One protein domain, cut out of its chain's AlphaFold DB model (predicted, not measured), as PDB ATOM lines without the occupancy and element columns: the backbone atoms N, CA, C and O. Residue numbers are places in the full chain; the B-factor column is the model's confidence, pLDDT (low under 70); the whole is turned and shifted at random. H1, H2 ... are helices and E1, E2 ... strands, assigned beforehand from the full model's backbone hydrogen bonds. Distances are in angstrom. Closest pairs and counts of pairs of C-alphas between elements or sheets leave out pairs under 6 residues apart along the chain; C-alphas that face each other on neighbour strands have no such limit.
ATOM      1  N   THR A 560     -23.952  37.674  17.557       80.69
ATOM      2  CA  THR A 560     -24.797  36.758  18.323       80.69
ATOM      3  C   THR A 560     -24.247  36.620  19.736       80.69
ATOM      4  O   THR A 560     -23.035  36.501  19.917       80.69
ATOM      5  N   ILE A 561     -25.121  36.646  20.736       78.25
ATOM      6  CA  ILE A 561     -24.796  36.284  22.116       78.25
ATOM      7  C   ILE A 561     -25.562  35.003  22.417       78.25
ATOM      8  O   ILE A 561     -26.786  35.041  22.491       78.25
ATOM      9  N   ASP A 562     -24.849  33.891  22.557       75.56
ATOM     10  CA  ASP A 562     -25.431  32.582  22.858       75.56
ATOM     11  C   ASP A 562     -25.104  32.224  24.308       75.56
ATOM     12  O   ASP A 562     -23.940  32.030  24.653       75.56
ATOM     13  N   ASN A 563     -26.118  32.240  25.177       71.12
ATOM     14  CA  ASN A 563     -26.008  31.922  26.604       71.12
ATOM     15  C   ASN A 563     -24.835  32.645  27.303       71.12
ATOM     16  O   ASN A 563     -24.071  32.051  28.058       71.12
ATOM     17  N   GLY A 564     -24.662  33.941  27.025       69.81
ATOM     18  CA  GLY A 564     -23.579  34.745  27.607       69.81
ATOM     19  C   GLY A 564     -22.224  34.613  26.903       69.81
ATOM     20  O   GLY A 564     -21.245  35.192  27.371       69.81
ATOM     21  N   ILE A 565     -22.145  33.914  25.768       76.56
ATOM     22  CA  ILE A 565     -20.947  33.833  24.925       76.56
ATOM     23  C   ILE A 565     -21.089  34.791  23.741       76.56
ATOM     24  O   ILE A 565     -22.007  34.689  22.929       76.56
ATOM     25  N   TYR A 566     -20.159  35.740  23.635       79.25
ATOM     26  CA  TYR A 566     -20.127  36.719  22.552       79.25
ATOM     27  C   TYR A 566     -19.502  36.129  21.280       79.25
ATOM     28  O   TYR A 566     -18.310  35.812  21.247       79.25
ATOM     29  N   HIS A 567     -20.275  36.091  20.198       79.81
ATOM     30  CA  HIS A 567     -19.833  35.681  18.870       79.81
ATOM     31  C   HIS A 567     -20.003  36.835  17.876       79.81
ATOM     32  O   HIS A 567     -21.101  37.156  17.418       79.81
ATOM     33  N   LYS A 568     -18.887  37.456  17.486       81.75
ATOM     34  CA  LYS A 568     -18.873  38.390  16.354       81.75
ATOM     35  C   LYS A 568     -18.895  37.584  15.057       81.75
ATOM     36  O   LYS A 568     -17.865  37.032  14.678       81.75
ATOM     37  N   ARG A 569     -20.039  37.556  14.371       77.81
ATOM     38  CA  ARG A 569     -20.183  36.873  13.077       77.81
ATOM     39  C   ARG A 569     -19.621  37.725  11.945       77.81
ATOM     40  O   ARG A 569     -18.770  37.271  11.189       77.81
ATOM     41  N   TYR A 570     -20.035  38.989  11.877       83.38
ATOM     42  CA  TYR A 570     -19.647  39.903  10.806       83.38
ATOM     43  C   TYR A 570     -19.727  41.367  11.263       83.38
ATOM     44  O   TYR A 570     -20.625  41.726  12.009       83.38
ATOM     45  N   LEU A 571     -18.794  42.219  10.831       84.19
ATOM     46  CA  LEU A 571     -18.917  43.684  10.879       84.19
ATOM     47  C   LEU A 571     -18.184  44.246   9.658       84.19
ATOM     48  O   LEU A 571     -16.999  43.948   9.478       84.19
ATOM     49  N   ALA A 572     -18.866  45.051   8.851       81.38
ATOM     50  CA  ALA A 572     -18.306  45.688   7.672       81.38
ATOM     51  C   ALA A 572     -17.218  46.696   8.070       81.38
ATOM     52  O   ALA A 572     -17.381  47.475   9.011       81.38
ATOM     53  N   SER A 573     -16.104  46.709   7.345       78.62
ATOM     54  CA  SER A 573     -15.114  47.790   7.436       78.62
ATOM     55  C   SER A 573     -15.446  48.942   6.492       78.62
ATOM     56  O   SER A 573     -15.096  50.087   6.755       78.62
ATOM     57  N   GLU A 574     -16.119  48.642   5.386       80.06
ATOM     58  CA  GLU A 574     -16.450  49.602   4.347       80.06
ATOM     59  C   GLU A 574     -17.710  49.153   3.610       80.06
ATOM     60  O   GLU A 574     -17.888  47.963   3.348       80.06
ATOM     61  N   VAL A 575     -18.570  50.110   3.268       79.00
ATOM     62  CA  VAL A 575     -19.705  49.910   2.367       79.00
ATOM     63  C   VAL A 575     -19.722  51.034   1.349       79.00
ATOM     64  O   VAL A 575     -19.736  52.213   1.711       79.00
ATOM     65  N   SER A 576     -19.763  50.663   0.076       74.12
ATOM     66  CA  SER A 576     -19.952  51.584  -1.039       74.12
ATOM     67  C   SER A 576     -21.316  51.352  -1.686       74.12
ATOM     68  O   SER A 576     -21.722  50.215  -1.908       74.12
ATOM     69  N   ASP A 577     -22.040  52.438  -1.940       70.25
ATOM     70  CA  ASP A 577     -23.177  52.477  -2.860       70.25
ATOM     71  C   ASP A 577     -22.920  53.541  -3.941       70.25
ATOM     72  O   ASP A 577     -21.902  54.239  -3.902       70.25
ATOM     73  N   ASP A 578     -23.844  53.688  -4.891       70.25
ATOM     74  CA  ASP A 578     -23.718  54.632  -6.014       70.25
ATOM     75  C   ASP A 578     -23.509  56.101  -5.585       70.25
ATOM     76  O   ASP A 578     -23.126  56.938  -6.403       70.25
ATOM     77  N   LYS A 579     -23.790  56.451  -4.321       70.62
ATOM     78  CA  LYS A 579     -23.735  57.821  -3.785       70.62
ATOM     79  C   LYS A 579     -22.728  58.011  -2.651       70.62
ATOM     80  O   LYS A 579     -22.255  59.126  -2.454       70.62
ATOM     81  N   TYR A 580     -22.418  56.968  -1.891       71.00
ATOM     82  CA  TYR A 580     -21.682  57.038  -0.636       71.00
ATOM     83  C   TYR A 580     -20.637  55.938  -0.537       71.00
ATOM     84  O   TYR A 580     -20.945  54.759  -0.675       71.00
ATOM     85  N   LYS A 581     -19.418  56.327  -0.156       80.44
ATOM     86  CA  LYS A 581     -18.383  55.420   0.341       80.44
ATOM     87  C   LYS A 581     -18.230  55.639   1.844       80.44
ATOM     88  O   LYS A 581     -17.713  56.671   2.262       80.44
ATOM     89  N   ILE A 582     -18.713  54.698   2.650       78.81
ATOM     90  CA  ILE A 582     -18.707  54.794   4.114       78.81
ATOM     91  C   ILE A 582     -17.675  53.819   4.663       78.81
ATOM     92  O   ILE A 582     -17.771  52.617   4.426       78.81
ATOM     93  N   VAL A 583     -16.707  54.334   5.416       81.50
ATOM     94  CA  VAL A 583     -15.715  53.529   6.137       81.50
ATOM     95  C   VAL A 583     -16.135  53.461   7.600       81.50
ATOM     96  O   VAL A 583     -16.241  54.499   8.251       81.50
ATOM     97  N   PHE A 584     -16.366  52.254   8.112       75.88
ATOM     98  CA  PHE A 584     -16.842  52.026   9.474       75.88
ATOM     99  C   PHE A 584     -15.690  51.708  10.429       75.88
ATOM    100  O   PHE A 584     -14.862  50.822  10.194       75.88
ATOM    101  N   LYS A 585     -15.674  52.396  11.567       78.19
ATOM    102  CA  LYS A 585     -14.837  52.110  12.734       78.19
ATOM    103  C   LYS A 585     -15.654  51.372  13.789       78.19
ATOM    104  O   LYS A 585     -16.879  51.401  13.796       78.19
ATOM    105  N   ARG A 586     -14.974  50.747  14.757       76.69
ATOM    106  CA  ARG A 586     -15.648  50.071  15.884       76.69
ATOM    107  C   ARG A 586     -16.586  51.000  16.663       76.69
ATOM    108  O   ARG A 586     -17.642  50.553  17.086       76.69
ATOM    109  N   SER A 587     -16.216  52.272  16.817       75.81
ATOM    110  CA  SER A 587     -17.038  53.299  17.472       75.81
ATOM    111  C   SER A 587     -18.386  53.529  16.795       75.81
ATOM    112  O   SER A 587     -19.311  54.014  17.439       75.81
ATOM    113  N   ASP A 588     -18.499  53.189  15.511       75.19
ATOM    114  CA  ASP A 588     -19.672  53.512  14.705       75.19
ATOM    115  C   ASP A 588     -20.808  52.507  14.913       75.19
ATOM    116  O   ASP A 588     -21.940  52.783  14.528       75.19
ATOM    117  N   TYR A 589     -20.508  51.387  15.577       79.38
ATOM    118  CA  TYR A 589     -21.448  50.347  15.990       79.38
ATOM    119  C   TYR A 589     -21.949  50.527  17.435       79.38
ATOM    120  O   TYR A 589     -22.659  49.664  17.942       79.38
ATOM    121  N   LEU A 590     -21.570  51.618  18.110       80.69
ATOM    122  CA  LEU A 590     -21.990  51.900  19.485       80.69
ATOM    123  C   LEU A 590     -23.362  52.575  19.531       80.69
ATOM    124  O   LEU A 590     -23.713  53.371  18.651       80.69
ATOM    125  N   LEU A 591     -24.108  52.308  20.601       78.31
ATOM    126  CA  LEU A 591     -25.382  52.966  20.881       78.31
ATOM    127  C   LEU A 591     -25.186  54.270  21.665       78.31
ATOM    128  O   LEU A 591     -24.160  54.497  22.310       78.31
ATOM    129  N   ALA A 592     -26.177  55.159  21.594       74.69
ATOM    130  CA  ALA A 592     -26.273  56.264  22.540       74.69
ATOM    131  C   ALA A 592     -26.683  55.733  23.924       74.69
ATOM    132  O   ALA A 592     -27.419  54.754  24.019       74.69
ATOM    133  N   GLU A 593     -26.262  56.401  25.002       75.56
ATOM    134  CA  GLU A 593     -26.477  55.905  26.372       75.56
ATOM    135  C   GLU A 593     -27.967  55.692  26.707       75.56
ATOM    136  O   GLU A 593     -28.344  54.700  27.326       75.56
ATOM    137  N   ASN A 594     -28.839  56.576  26.211       72.19
ATOM    138  CA  ASN A 594     -30.288  56.460  26.394       72.19
ATOM    139  C   ASN A 594     -30.881  55.236  25.669       72.19
ATOM    140  O   ASN A 594     -31.747  54.541  26.210       72.19
ATOM    141  N   ASP A 595     -30.412  54.956  24.449       74.75
ATOM    142  CA  ASP A 595     -30.862  53.808  23.656       74.75
ATOM    143  C   ASP A 595     -30.316  52.497  24.225       74.75
ATOM    144  O   ASP A 595     -31.031  51.498  24.283       74.75
ATOM    145  N   LYS A 596     -29.084  52.521  24.739       77.38
ATOM    146  CA  LYS A 596     -28.466  51.412  25.467       77.38
ATOM    147  C   LYS A 596     -29.245  51.053  26.732       77.38
ATOM    148  O   LYS A 596     -29.529  49.877  26.955       77.38
ATOM    149  N   GLN A 597     -29.655  52.043  27.528       74.25
ATOM    150  CA  GLN A 597     -30.488  51.796  28.707       74.25
ATOM    151  C   GLN A 597     -31.855  51.214  28.315       74.25
ATOM    152  O   GLN A 597     -32.321  50.255  28.930       74.25
ATOM    153  N   SER A 598     -32.464  51.737  27.247       77.19
ATOM    154  CA  SER A 598     -33.742  51.238  26.723       77.19
ATOM    155  C   SER A 598     -33.646  49.786  26.240       77.19
ATOM    156  O   SER A 598     -34.530  48.976  26.530       77.19
ATOM    157  N   LEU A 599     -32.557  49.439  25.548       80.31
ATOM    158  CA  LEU A 599     -32.227  48.076  25.139       80.31
ATOM    159  C   LEU A 599     -32.100  47.152  26.357       80.31
ATOM    160  O   LEU A 599     -32.761  46.115  26.402       80.31
ATOM    161  N   ILE A 600     -31.313  47.539  27.365       80.31
ATOM    162  CA  ILE A 600     -31.127  46.760  28.601       80.31
ATOM    163  C   ILE A 600     -32.468  46.514  29.300       80.31
ATOM    164  O   ILE A 600     -32.753  45.390  29.718       80.31
ATOM    165  N   ASP A 601     -33.313  47.537  29.400       78.50
ATOM    166  CA  ASP A 601     -34.618  47.416  30.044       78.50
ATOM    167  C   ASP A 601     -35.548  46.467  29.276       78.50
ATOM    168  O   ASP A 601     -36.279  45.691  29.896       78.50
ATOM    169  N   MET A 602     -35.518  46.481  27.939       77.25
ATOM    170  CA  MET A 602     -36.274  45.527  27.120       77.25
ATOM    171  C   MET A 602     -35.770  44.090  27.299       77.25
ATOM    172  O   MET A 602     -36.577  43.180  27.490       77.25
ATOM    173  N   ILE A 603     -34.450  43.891  27.321       78.62
ATOM    174  CA  ILE A 603     -33.829  42.578  27.540       78.62
ATOM    175  C   ILE A 603     -34.207  42.020  28.908       78.62
ATOM    176  O   ILE A 603     -34.615  40.866  28.999       78.62
ATOM    177  N   LYS A 604     -34.138  42.839  29.965       78.88
ATOM    178  CA  LYS A 604     -34.526  42.433  31.324       78.88
ATOM    179  C   LYS A 604     -35.986  42.000  31.401       78.88
ATOM    180  O   LYS A 604     -36.295  41.035  32.093       78.88
ATOM    181  N   ARG A 605     -36.889  42.695  30.702       77.19
ATOM    182  CA  ARG A 605     -38.310  42.321  30.685       77.19
ATOM    183  C   ARG A 605     -38.546  41.006  29.945       77.19
ATOM    184  O   ARG A 605     -39.245  40.148  30.476       77.19
ATOM    185  N   ASP A 606     -37.947  40.828  28.770       77.62
ATOM    186  CA  ASP A 606     -38.091  39.586  27.996       77.62
ATOM    187  C   ASP A 606     -37.411  38.401  28.695       77.62
ATOM    188  O   ASP A 606     -37.936  37.290  28.679       77.62
ATOM    189  N   TYR A 607     -36.309  38.640  29.406       76.06
ATOM    190  CA  TYR A 607     -35.633  37.630  30.215       76.06
ATOM    191  C   TYR A 607     -36.534  36.991  31.270       76.06
ATOM    192  O   TYR A 607     -36.500  35.776  31.438       76.06
ATOM    193  N   VAL A 608     -37.367  37.774  31.963       76.50
ATOM    194  CA  VAL A 608     -38.299  37.224  32.963       76.50
ATOM    195  C   VAL A 608     -39.212  36.173  32.327       76.50
ATOM    196  O   VAL A 608     -39.439  35.116  32.918       76.50
ATOM    197  N   THR A 609     -39.686  36.423  31.104       76.50
ATOM    198  CA  THR A 609     -40.481  35.461  30.329       76.50
ATOM    199  C   THR A 609     -39.656  34.229  29.955       76.50
ATOM    200  O   THR A 609     -40.118  33.105  30.137       76.50
ATOM    201  N   MET A 610     -38.414  34.417  29.510       75.69
ATOM    202  CA  MET A 610     -37.511  33.319  29.138       75.69
ATOM    203  C   MET A 610     -37.160  32.410  30.330       75.69
ATOM    204  O   MET A 610     -37.154  31.188  30.199       75.69
ATOM    205  N   VAL A 611     -36.953  32.976  31.524       71.44
ATOM    206  CA  VAL A 611     -36.729  32.209  32.765       71.44
ATOM    207  C   VAL A 611     -37.952  31.376  33.127       71.44
ATOM    208  O   VAL A 611     -37.821  30.206  33.484       71.44
ATOM    209  N   GLN A 612     -39.152  31.949  33.004       71.38
ATOM    210  CA  GLN A 612     -40.397  31.213  33.237       71.38
ATOM    211  C   GLN A 612     -40.563  30.047  32.254       71.38
ATOM    212  O   GLN A 612     -41.114  29.011  32.622       71.38
ATOM    213  N   MET A 613     -40.057  30.202  31.029       71.88
ATOM    214  CA  MET A 613     -40.053  29.168  29.993       71.88
ATOM    215  C   MET A 613     -38.900  28.159  30.120       71.88
ATOM    216  O   MET A 613     -38.957  27.117  29.468       71.88
ATOM    217  N   LYS A 614     -37.891  28.426  30.965       69.56
ATOM    218  CA  LYS A 614     -36.666  27.618  31.132       69.56
ATOM    219  C   LYS A 614     -35.930  27.359  29.812       69.56
ATOM    220  O   LYS A 614     -35.559  26.222  29.513       69.56
ATOM    221  N   CYS A 615     -35.757  28.406  29.013       67.44
ATOM    222  CA  CYS A 615     -35.207  28.296  27.668       67.44
ATOM    223  C   CYS A 615     -33.922  29.103  27.446       67.44
ATOM    224  O   CYS A 615     -33.582  30.016  28.201       67.44
ATOM    225  N   SER A 616     -33.227  28.739  26.371       65.31
ATOM    226  CA  SER A 616     -31.931  29.259  25.981       65.31
ATOM    227  C   SER A 616     -31.985  30.654  25.414       65.31
ATOM    228  O   SER A 616     -32.991  31.089  24.855       65.31
ATOM    229  N   MET A 617     -30.847  31.327  25.520       67.19
ATOM    230  CA  MET A 617     -30.704  32.741  25.234       67.19
ATOM    231  C   MET A 617     -29.778  32.949  24.052       67.19
ATOM    232  O   MET A 617     -28.610  33.268  24.246       67.19
ATOM    233  N   THR A 618     -30.309  32.807  22.837       76.69
ATOM    234  CA  THR A 618     -29.604  33.269  21.636       76.69
ATOM    235  C   THR A 618     -30.153  34.627  21.236       76.69
ATOM    236  O   THR A 618     -31.277  34.744  20.753       76.69
ATOM    237  N   MET A 619     -29.374  35.677  21.471       81.06
ATOM    238  CA  MET A 619     -29.719  37.036  21.069       81.06
ATOM    239  C   MET A 619     -28.928  37.440  19.835       81.06
ATOM    240  O   MET A 619     -27.709  37.282  19.784       81.06
ATOM    241  N   HIS A 620     -29.616  38.018  18.863       84.06
ATOM    242  CA  HIS A 620     -29.036  38.510  17.624       84.06
ATOM    243  C   HIS A 620     -29.065  40.034  17.614       84.06
ATOM    244  O   HIS A 620     -30.082  40.639  17.943       84.06
ATOM    245  N   PHE A 621     -27.954  40.634  17.200       86.12
ATOM    246  CA  PHE A 621     -27.788  42.067  16.978       86.12
ATOM    247  C   PHE A 621     -27.403  42.277  15.522       86.12
ATOM    248  O   PHE A 621     -26.286  41.943  15.114       86.12
ATOM    249  N   ILE A 622     -28.331  42.815  14.740       86.00
ATOM    250  CA  ILE A 622     -28.152  43.032  13.306       86.00
ATOM    251  C   ILE A 622     -28.047  44.518  13.053       86.00
ATOM    252  O   ILE A 622     -28.971  45.277  13.320       86.00
ATOM    253  N   PHE A 623     -26.902  44.928  12.536       86.69
ATOM    254  CA  PHE A 623     -26.621  46.312  12.218       86.69
ATOM    255  C   PHE A 623     -26.975  46.576  10.768       86.69
ATOM    256  O   PHE A 623     -26.453  45.915   9.868       86.69
ATOM    257  N   THR A 624     -27.803  47.589  10.553       86.25
ATOM    258  CA  THR A 624     -28.328  47.947   9.241       86.25
ATOM    259  C   THR A 624     -28.002  49.401   8.936       86.25
ATOM    260  O   THR A 624     -28.227  50.297   9.751       86.25
ATOM    261  N   LYS A 625     -27.458  49.653   7.744       84.31
ATOM    262  CA  LYS A 625     -27.167  50.996   7.232       84.31
ATOM    263  C   LYS A 625     -28.470  51.718   6.878       84.31
ATOM    264  O   LYS A 625     -29.391  51.131   6.310       84.31
ATOM    265  N   HIS A 626     -28.543  53.019   7.153       81.88
ATOM    266  CA  HIS A 626     -29.657  53.839   6.678       81.88
ATOM    267  C   HIS A 626     -29.670  53.983   5.149       81.88
ATOM    268  O   HIS A 626     -28.633  54.008   4.489       81.88
ATOM    269  N   THR A 627     -30.863  54.157   4.574       78.31
ATOM    270  CA  THR A 627     -31.002  54.389   3.130       78.31
ATOM    271  C   THR A 627     -30.270  55.664   2.699       78.31
ATOM    272  O   THR A 627     -30.206  56.644   3.447       78.31
ATOM    273  N   SER A 628     -29.786  55.709   1.454       73.00
ATOM    274  CA  SER A 628     -29.053  56.870   0.924       73.00
ATOM    275  C   SER A 628     -29.876  58.171   0.994       73.00
ATOM    276  O   SER A 628     -29.317  59.256   1.127       73.00
ATOM    277  N   SER A 629     -31.214  58.083   0.983       71.88
ATOM    278  CA  SER A 629     -32.114  59.232   1.189       71.88
ATOM    279  C   SER A 629     -32.025  59.831   2.599       71.88
ATOM    280  O   SER A 629     -31.982  61.052   2.759       71.88
ATOM    281  N   ARG A 630     -31.941  58.980   3.628       74.62
ATOM    282  CA  ARG A 630     -31.771  59.399   5.021       74.62
ATOM    283  C   ARG A 630     -30.372  59.965   5.235       74.62
ATOM    284  O   ARG A 630     -30.252  61.011   5.867       74.62
ATOM    285  N   LEU A 631     -29.351  59.349   4.642       74.31
ATOM    286  CA  LEU A 631     -27.975  59.852   4.687       74.31
ATOM    287  C   LEU A 631     -27.848  61.241   4.031       74.31
ATOM    288  O   LEU A 631     -27.288  62.142   4.649       74.31
ATOM    289  N   ASN A 632     -28.490  61.481   2.878       70.50
ATOM    290  CA  ASN A 632     -28.545  62.814   2.247       70.50
ATOM    291  C   ASN A 632     -29.080  63.899   3.200       70.50
ATOM    292  O   ASN A 632     -28.582  65.023   3.216       70.50
ATOM    293  N   SER A 633     -30.098  63.567   4.003       68.94
ATOM    294  CA  SER A 633     -30.692  64.511   4.959       68.94
ATOM    295  C   SER A 633     -29.773  64.860   6.136       68.94
ATOM    296  O   SER A 633     -29.980  65.888   6.781       68.94
ATOM    297  N   LEU A 657     -51.173  50.674  14.292       49.78
ATOM    298  CA  LEU A 657     -52.140  49.773  14.920       49.78
ATOM    299  C   LEU A 657     -51.580  48.351  15.139       49.78
ATOM    300  O   LEU A 657     -52.272  47.524  15.716       49.78
ATOM    301  N   CYS A 658     -50.345  48.078  14.701       52.88
ATOM    302  CA  CYS A 658     -49.654  46.799  14.801       52.88
ATOM    303  C   CYS A 658     -48.202  46.997  15.286       52.88
ATOM    304  O   CYS A 658     -47.523  47.943  14.869       52.88
ATOM    305  N   ILE A 659     -47.688  46.046  16.074       55.31
ATOM    306  CA  ILE A 659     -46.262  45.830  16.371       55.31
ATOM    307  C   ILE A 659     -45.589  45.259  15.108       55.31
ATOM    308  O   ILE A 659     -45.151  44.114  15.048       55.31
ATOM    309  N   GLY A 660     -45.567  46.027  14.023       49.75
ATOM    310  CA  GLY A 660     -45.082  45.531  12.731       49.75
ATOM    311  C   GLY A 660     -43.555  45.459  12.609       49.75
ATOM    312  O   GLY A 660     -43.054  44.811  11.698       49.75
ATOM    313  N   GLN A 661     -42.798  46.126  13.486       57.44
ATOM    314  CA  GLN A 661     -41.353  46.320  13.313       57.44
ATOM    315  C   GLN A 661     -40.551  45.685  14.447       57.44
ATOM    316  O   GLN A 661     -40.974  45.711  15.607       57.44
ATOM    317  N   MET A 662     -39.416  45.067  14.098       65.69
ATOM    318  CA  MET A 662     -38.393  44.670  15.070       65.69
ATOM    319  C   MET A 662     -37.994  45.884  15.895       65.69
ATOM    320  O   MET A 662     -37.975  47.010  15.401       65.69
ATOM    321  N   ALA A 663     -37.751  45.663  17.183       71.00
ATOM    322  CA  ALA A 663     -37.262  46.735  18.021       71.00
ATOM    323  C   ALA A 663     -35.856  47.119  17.538       71.00
ATOM    324  O   ALA A 663     -34.950  46.286  17.482       71.00
ATOM    325  N   SER A 664     -35.733  48.380  17.131       77.56
ATOM    326  CA  SER A 664     -34.552  48.947  16.494       77.56
ATOM    327  C   SER A 664     -34.045  50.145  17.291       77.56
ATOM    328  O   SER A 664     -34.854  50.992  17.683       77.56
ATOM    329  N   PHE A 665     -32.731  50.262  17.445       81.44
ATOM    330  CA  PHE A 665     -32.074  51.362  18.154       81.44
ATOM    331  C   PHE A 665     -31.120  52.090  17.208       81.44
ATOM    332  O   PHE A 665     -30.367  51.444  16.480       81.44
ATOM    333  N   GLU A 666     -31.169  53.423  17.174       82.06
ATOM    334  CA  GLU A 666     -30.308  54.216  16.288       82.06
ATOM    335  C   GLU A 666     -28.856  54.173  16.796       82.06
ATOM    336  O   GLU A 666     -28.592  54.261  17.996       82.06
ATOM    337  N   LEU A 667     -27.895  54.006  15.884       80.06
ATOM    338  CA  LEU A 667     -26.476  54.043  16.243       80.06
ATOM    339  C   LEU A 667     -26.068  55.472  16.596       80.06
ATOM    340  O   LEU A 667     -26.564  56.436  16.009       80.06
ATOM    341  N   LYS A 668     -25.085  55.628  17.489       81.00
ATOM    342  CA  LYS A 668     -24.593  56.940  17.945       81.00
ATOM    343  C   LYS A 668     -24.166  57.856  16.791       81.00
ATOM    344  O   LYS A 668     -24.322  59.072  16.865       81.00
ATOM    345  N   THR A 669     -23.636  57.275  15.719       77.69
ATOM    346  CA  THR A 669     -23.180  57.985  14.514       77.69
ATOM    347  C   THR A 669     -24.302  58.340  13.543       77.69
ATOM    348  O   THR A 669     -24.052  59.054  12.575       77.69
ATOM    349  N   LYS A 670     -25.529  57.848  13.766       79.31
ATOM    350  CA  LYS A 670     -26.690  57.998  12.869       79.31
ATOM    351  C   LYS A 670     -26.453  57.473  11.448       79.31
ATOM    352  O   LYS A 670     -27.183  57.824  10.525       79.31
ATOM    353  N   LEU A 671     -25.442  56.621  11.255       76.81
ATOM    354  CA  LEU A 671     -25.170  55.954   9.977       76.81
ATOM    355  C   LEU A 671     -26.098  54.753   9.739       76.81
ATOM    356  O   LEU A 671     -26.235  54.272   8.612       76.81
ATOM    357  N   GLY A 672     -26.765  54.285  10.792       82.94
ATOM    358  CA  GLY A 672     -27.628  53.117  10.765       82.94
ATOM    359  C   GLY A 672     -28.323  52.881  12.099       82.94
ATOM    360  O   GLY A 672     -28.339  53.746  12.977       82.94
ATOM    361  N   TYR A 673     -28.870  51.684  12.243       84.69
ATOM    362  CA  TYR A 673     -29.552  51.208  13.440       84.69
ATOM    363  C   TYR A 673     -29.195  49.742  13.704       84.69
ATOM    364  O   TYR A 673     -28.695  49.051  12.816       84.69
ATOM    365  N   VAL A 674     -29.444  49.269  14.923       85.69
ATOM    366  CA  VAL A 674     -29.340  47.854  15.292       85.69
ATOM    367  C   VAL A 674     -30.725  47.292  15.592       85.69
ATOM    368  O   VAL A 674     -31.486  47.881  16.359       85.69
ATOM    369  N   GLU A 675     -31.055  46.165  14.976       85.56
ATOM    370  CA  GLU A 675     -32.236  45.359  15.277       85.56
ATOM    371  C   GLU A 675     -31.836  44.220  16.203       85.56
ATOM    372  O   GLU A 675     -30.837  43.533  15.964       85.56
ATOM    373  N   VAL A 676     -32.614  44.031  17.268       81.62
ATOM    374  CA  VAL A 676     -32.342  43.010  18.283       81.62
ATOM    375  C   VAL A 676     -33.503  42.029  18.350       81.62
ATOM    376  O   VAL A 676     -34.667  42.435  18.326       81.62
ATOM    377  N   PHE A 677     -33.203  40.734  18.420       81.06
ATOM    378  CA  PHE A 677     -34.211  39.699  18.653       81.06
ATOM    379  C   PHE A 677     -33.629  38.458  19.325       81.06
ATOM    380  O   PHE A 677     -32.430  38.190  19.246       81.06
ATOM    381  N   TRP A 678     -34.511  37.707  19.976       78.88
ATOM    382  CA  TRP A 678     -34.234  36.382  20.505       78.88
ATOM    383  C   TRP A 678     -34.586  35.336  19.454       78.88
ATOM    384  O   TRP A 678     -35.705  35.343  18.933       78.88
ATOM    385  N   ASP A 679     -33.658  34.427  19.185       72.25
ATOM    386  CA  ASP A 679     -33.939  33.202  18.445       72.25
ATOM    387  C   ASP A 679     -33.984  32.010  19.411       72.25
ATOM    388  O   ASP A 679     -33.371  32.020  20.480       72.25
ATOM    389  N   ASP A 680     -34.754  30.991  19.039       67.56
ATOM    390  CA  ASP A 680     -34.813  29.692  19.722       67.56
ATOM    391  C   ASP A 680     -35.170  29.711  21.219       67.56
ATOM    392  O   ASP A 680     -34.554  29.036  22.050       67.56
ATOM    393  N   CYS A 681     -36.255  30.403  21.575       68.25
ATOM    394  CA  CYS A 681     -36.747  30.507  22.953       68.25
ATOM    395  C   CYS A 681     -37.408  29.233  23.525       68.25
ATOM    396  O   CYS A 681     -38.300  29.314  24.369       68.25
ATOM    397  N   TRP A 682     -37.014  28.049  23.065       69.69
ATOM    398  CA  TRP A 682     -37.547  26.752  23.511       69.69
ATOM    399  C   TRP A 682     -36.493  25.646  23.577       69.69
ATOM    400  O   TRP A 682     -36.850  24.493  23.788       69.69
ATOM    401  N   LYS A 683     -35.203  25.944  23.384       69.00
ATOM    402  CA  LYS A 683     -34.124  24.984  23.677       69.00
ATOM    403  C   LYS A 683     -33.798  25.084  25.169       69.00
ATOM    404  O   LYS A 683     -33.742  26.187  25.690       69.00
ATOM    405  N   TYR A 684     -33.617  23.973  25.876       56.28
ATOM    406  CA  TYR A 684     -33.284  24.020  27.304       56.28
ATOM    407  C   TYR A 684     -31.842  24.511  27.508       56.28
ATOM    408  O   TYR A 684     -30.916  23.947  26.924       56.28
ATOM    409  N   SER A 685     -31.640  25.520  28.354       60.56
ATOM    410  CA  SER A 685     -30.332  25.841  28.937       60.56
ATOM    411  C   SER A 685     -30.518  26.526  30.292       60.56
ATOM    412  O   SER A 685     -31.596  27.052  30.581       60.56
ATOM    413  N   GLU A 686     -29.485  26.512  31.135       56.97
ATOM    414  CA  GLU A 686     -29.442  27.367  32.322       56.97
ATOM    415  C   GLU A 686     -29.074  28.795  31.887       56.97
ATOM    416  O   GLU A 686     -27.992  29.009  31.338       56.97
ATOM    417  N   PRO A 687     -29.965  29.782  32.075       56.72
ATOM    418  CA  PRO A 687     -29.745  31.104  31.515       56.72
ATOM    419  C   PRO A 687     -28.896  31.996  32.438       56.72
ATOM    420  O   PRO A 687     -29.338  32.382  33.520       56.72
ATOM    421  N   GLU A 688     -27.715  32.416  31.980       67.06
ATOM    422  CA  GLU A 688     -26.809  33.330  32.701       67.06
ATOM    423  C   GLU A 688     -26.977  34.797  32.248       67.06
ATOM    424  O   GLU A 688     -26.131  35.354  31.542       67.06
ATOM    425  N   ILE A 689     -28.074  35.460  32.640       67.75
ATOM    426  CA  ILE A 689     -28.332  36.848  32.199       67.75
ATOM    427  C   ILE A 689     -27.260  37.838  32.620       67.75
ATOM    428  O   ILE A 689     -26.983  38.763  31.862       67.75
ATOM    429  N   ASP A 690     -26.653  37.663  33.789       72.62
ATOM    430  CA  ASP A 690     -25.685  38.632  34.291       72.62
ATOM    431  C   ASP A 690     -24.499  38.750  33.324       72.62
ATOM    432  O   ASP A 690     -24.103  39.857  32.968       72.62
ATOM    433  N   LYS A 691     -24.048  37.627  32.742       74.81
ATOM    434  CA  LYS A 691     -23.014  37.631  31.694       74.81
ATOM    435  C   LYS A 691     -23.490  38.294  30.402       74.81
ATOM    436  O   LYS A 691     -22.718  39.001  29.756       74.81
ATOM    437  N   VAL A 692     -24.752  38.090  30.012       69.50
ATOM    438  CA  VAL A 692     -25.344  38.742  28.830       69.50
ATOM    439  C   VAL A 692     -25.421  40.259  29.029       69.50
ATOM    440  O   VAL A 692     -25.009  41.011  28.146       69.50
ATOM    441  N   LEU A 693     -25.904  40.721  30.184       74.56
ATOM    442  CA  LEU A 693     -26.002  42.144  30.513       74.56
ATOM    443  C   LEU A 693     -24.622  42.792  30.620       74.56
ATOM    444  O   LEU A 693     -24.425  43.862  30.048       74.56
ATOM    445  N   ASP A 694     -23.660  42.131  31.263       75.81
ATOM    446  CA  ASP A 694     -22.277  42.606  31.347       75.81
ATOM    447  C   ASP A 694     -21.642  42.739  29.962       75.81
ATOM    448  O   ASP A 694     -20.957  43.724  29.674       75.81
ATOM    449  N   LEU A 695     -21.880  41.779  29.063       74.69
ATOM    450  CA  LEU A 695     -21.417  41.877  27.682       74.69
ATOM    451  C   LEU A 695     -22.048  43.064  26.961       74.69
ATOM    452  O   LEU A 695     -21.334  43.788  26.273       74.69
ATOM    453  N   ILE A 696     -23.348  43.300  27.127       70.69
ATOM    454  CA  ILE A 696     -24.035  44.425  26.481       70.69
ATOM    455  C   ILE A 696     -23.513  45.756  27.015       70.69
ATOM    456  O   ILE A 696     -23.183  46.638  26.228       70.69
ATOM    457  N   ILE A 697     -23.352  45.880  28.334       72.44
ATOM    458  CA  ILE A 697     -22.818  47.085  28.980       72.44
ATOM    459  C   ILE A 697     -21.386  47.376  28.514       72.44
ATOM    460  O   ILE A 697     -21.032  48.539  28.328       72.44
ATOM    461  N   ASN A 698     -20.565  46.351  28.293       72.75
ATOM    462  CA  ASN A 698     -19.152  46.539  27.963       72.75
ATOM    463  C   ASN A 698     -18.841  46.546  26.453       72.75
ATOM    464  O   ASN A 698     -17.750  46.977  26.071       72.75
ATOM    465  N   LYS A 699     -19.730  46.037  25.587       71.12
ATOM    466  CA  LYS A 699     -19.466  45.864  24.139       71.12
ATOM    467  C   LYS A 699     -20.284  46.770  23.217       71.12
ATOM    468  O   LYS A 699     -19.819  46.992  22.100       71.12
ATOM    469  N   PHE A 700     -21.447  47.254  23.655       63.81
ATOM    470  CA  PHE A 700     -22.362  48.106  22.882       63.81
ATOM    471  C   PHE A 700     -22.576  49.443  23.593       63.81
ATOM    472  O   PHE A 700     -22.830  50.442  22.883       63.81
TER     473      PHE A 700
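This is residues 560 to 633 and 657 to 700 of the 700 residues of an uncharacterized protein of Paramecium tetraurelia (UniProt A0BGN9). A strongly twisted, curled sheet of five strands, E2 E1 E5 E7 E6, has two helices packed side by side on one face, H2 over the E7 and E6 part and H4 over the E2 and E1 part. Past one end of the sheet the small hairpin of E3 and E4 reaches outward as an arm that carries on from E2, and the short helix H3 follows E5 off the sheet. The 118 printed residues hold four named helices and seven named strands, in the chain order E1 E2 E3 E4 H1 H2 E5 H3 E6 E7 H4; both sheets, the one of five strands and the pair E3 and E4, are antiparallel, and the class is mixed, helices and strands. The whole is only just compact, close to loose, with a radius of gyration of the C-alphas of 15.7 A and spans of 48 by 35 by 25 A.

In the large sheet, E2 is residues 565 to 571, 17.3 A from first to last C-alpha, and E1 is residues 560 to 562, with C-alpha 560 at (-24.797, 36.758, 18.323). E5 is residues 618 to 625, 23.0 A long, E7 is residues 672 to 679, 22.3 A long, and E6 is residues 664 to 666. The smaller sheet has E3, residues 574 to 576, and E4, residues 581 to 583. H2, residues 593 to 613, is the longest helix at 30.2 A and begins with C-alpha 593 at (-26.477, 55.905, 26.372). H4, residues 689 to 699, measures 15.0 A and ends with C-alpha 699 at (-19.466, 45.864, 24.139). H1, residues 586 to 589, and H3, residues 628 to 633, are short.

The edge strands of the large sheet are E2 and E6. E5 and E7 are antiparallel at 159 degrees, with N 620 and O 677 at 2.8 A and N 622 and O 675 at 2.9 A, within hydrogen-bond range. E1 and E5 are antiparallel at 174 degrees, with N 561 and O 619 at 2.8 A. The hairpin of E1 and E2 has N 565 and O 562 at 2.8 A, and the hairpin of E6 and E7 has N 674 and O 665 at 2.8 A. H2 is on the sheet at a height of 10.0 A, over E7 and only just over E6, which has 3 of its C-alphas; it runs along the strands, at 8 degrees to E7 on the local plane. The closest C-alphas of H2 and E6 are those of Asp 595 and Phe 665, 6.1 A apart. H4 is on the same face at a height of 8.3 A, over E2 and only just over E1, with 3 C-alphas, and runs slantwise to the strands, at 33 degrees to E2 on the local plane. H2 and H4 touch, their closest C-alphas being those of Ile 600 and Leu 693 at 7.2 A, and run opposite ways at a shallow tilt of 20 degrees. H1 only grazes the sheet with residues 586 to 589, and H3 is not on it. E2 runs on into E3 across a break of 2 residues, at 37 degrees; in the hairpin of E3 and E4, N 582 and O 575 are 2.8 A apart. Every O i to N i+4 pair is within hydrogen-bond range in H3 and H4, against 16 of 17 in H2, and H1 is too short for such a pair.

The two C-alphas farthest apart are those of Asp 578 and Gln 612, 48.7 A. Residues 634 to 656 are not printed, and C-alphas 633 and 657 are 27.9 A apart across this cut, in the link from H3 to E6. Of the links that are printed whole, E7 to H4 is short and the others are tight. The mean pLDDT of the printed part is 74.6, and 24 residues are under 70, among them 657 to 662 and 680 to 689.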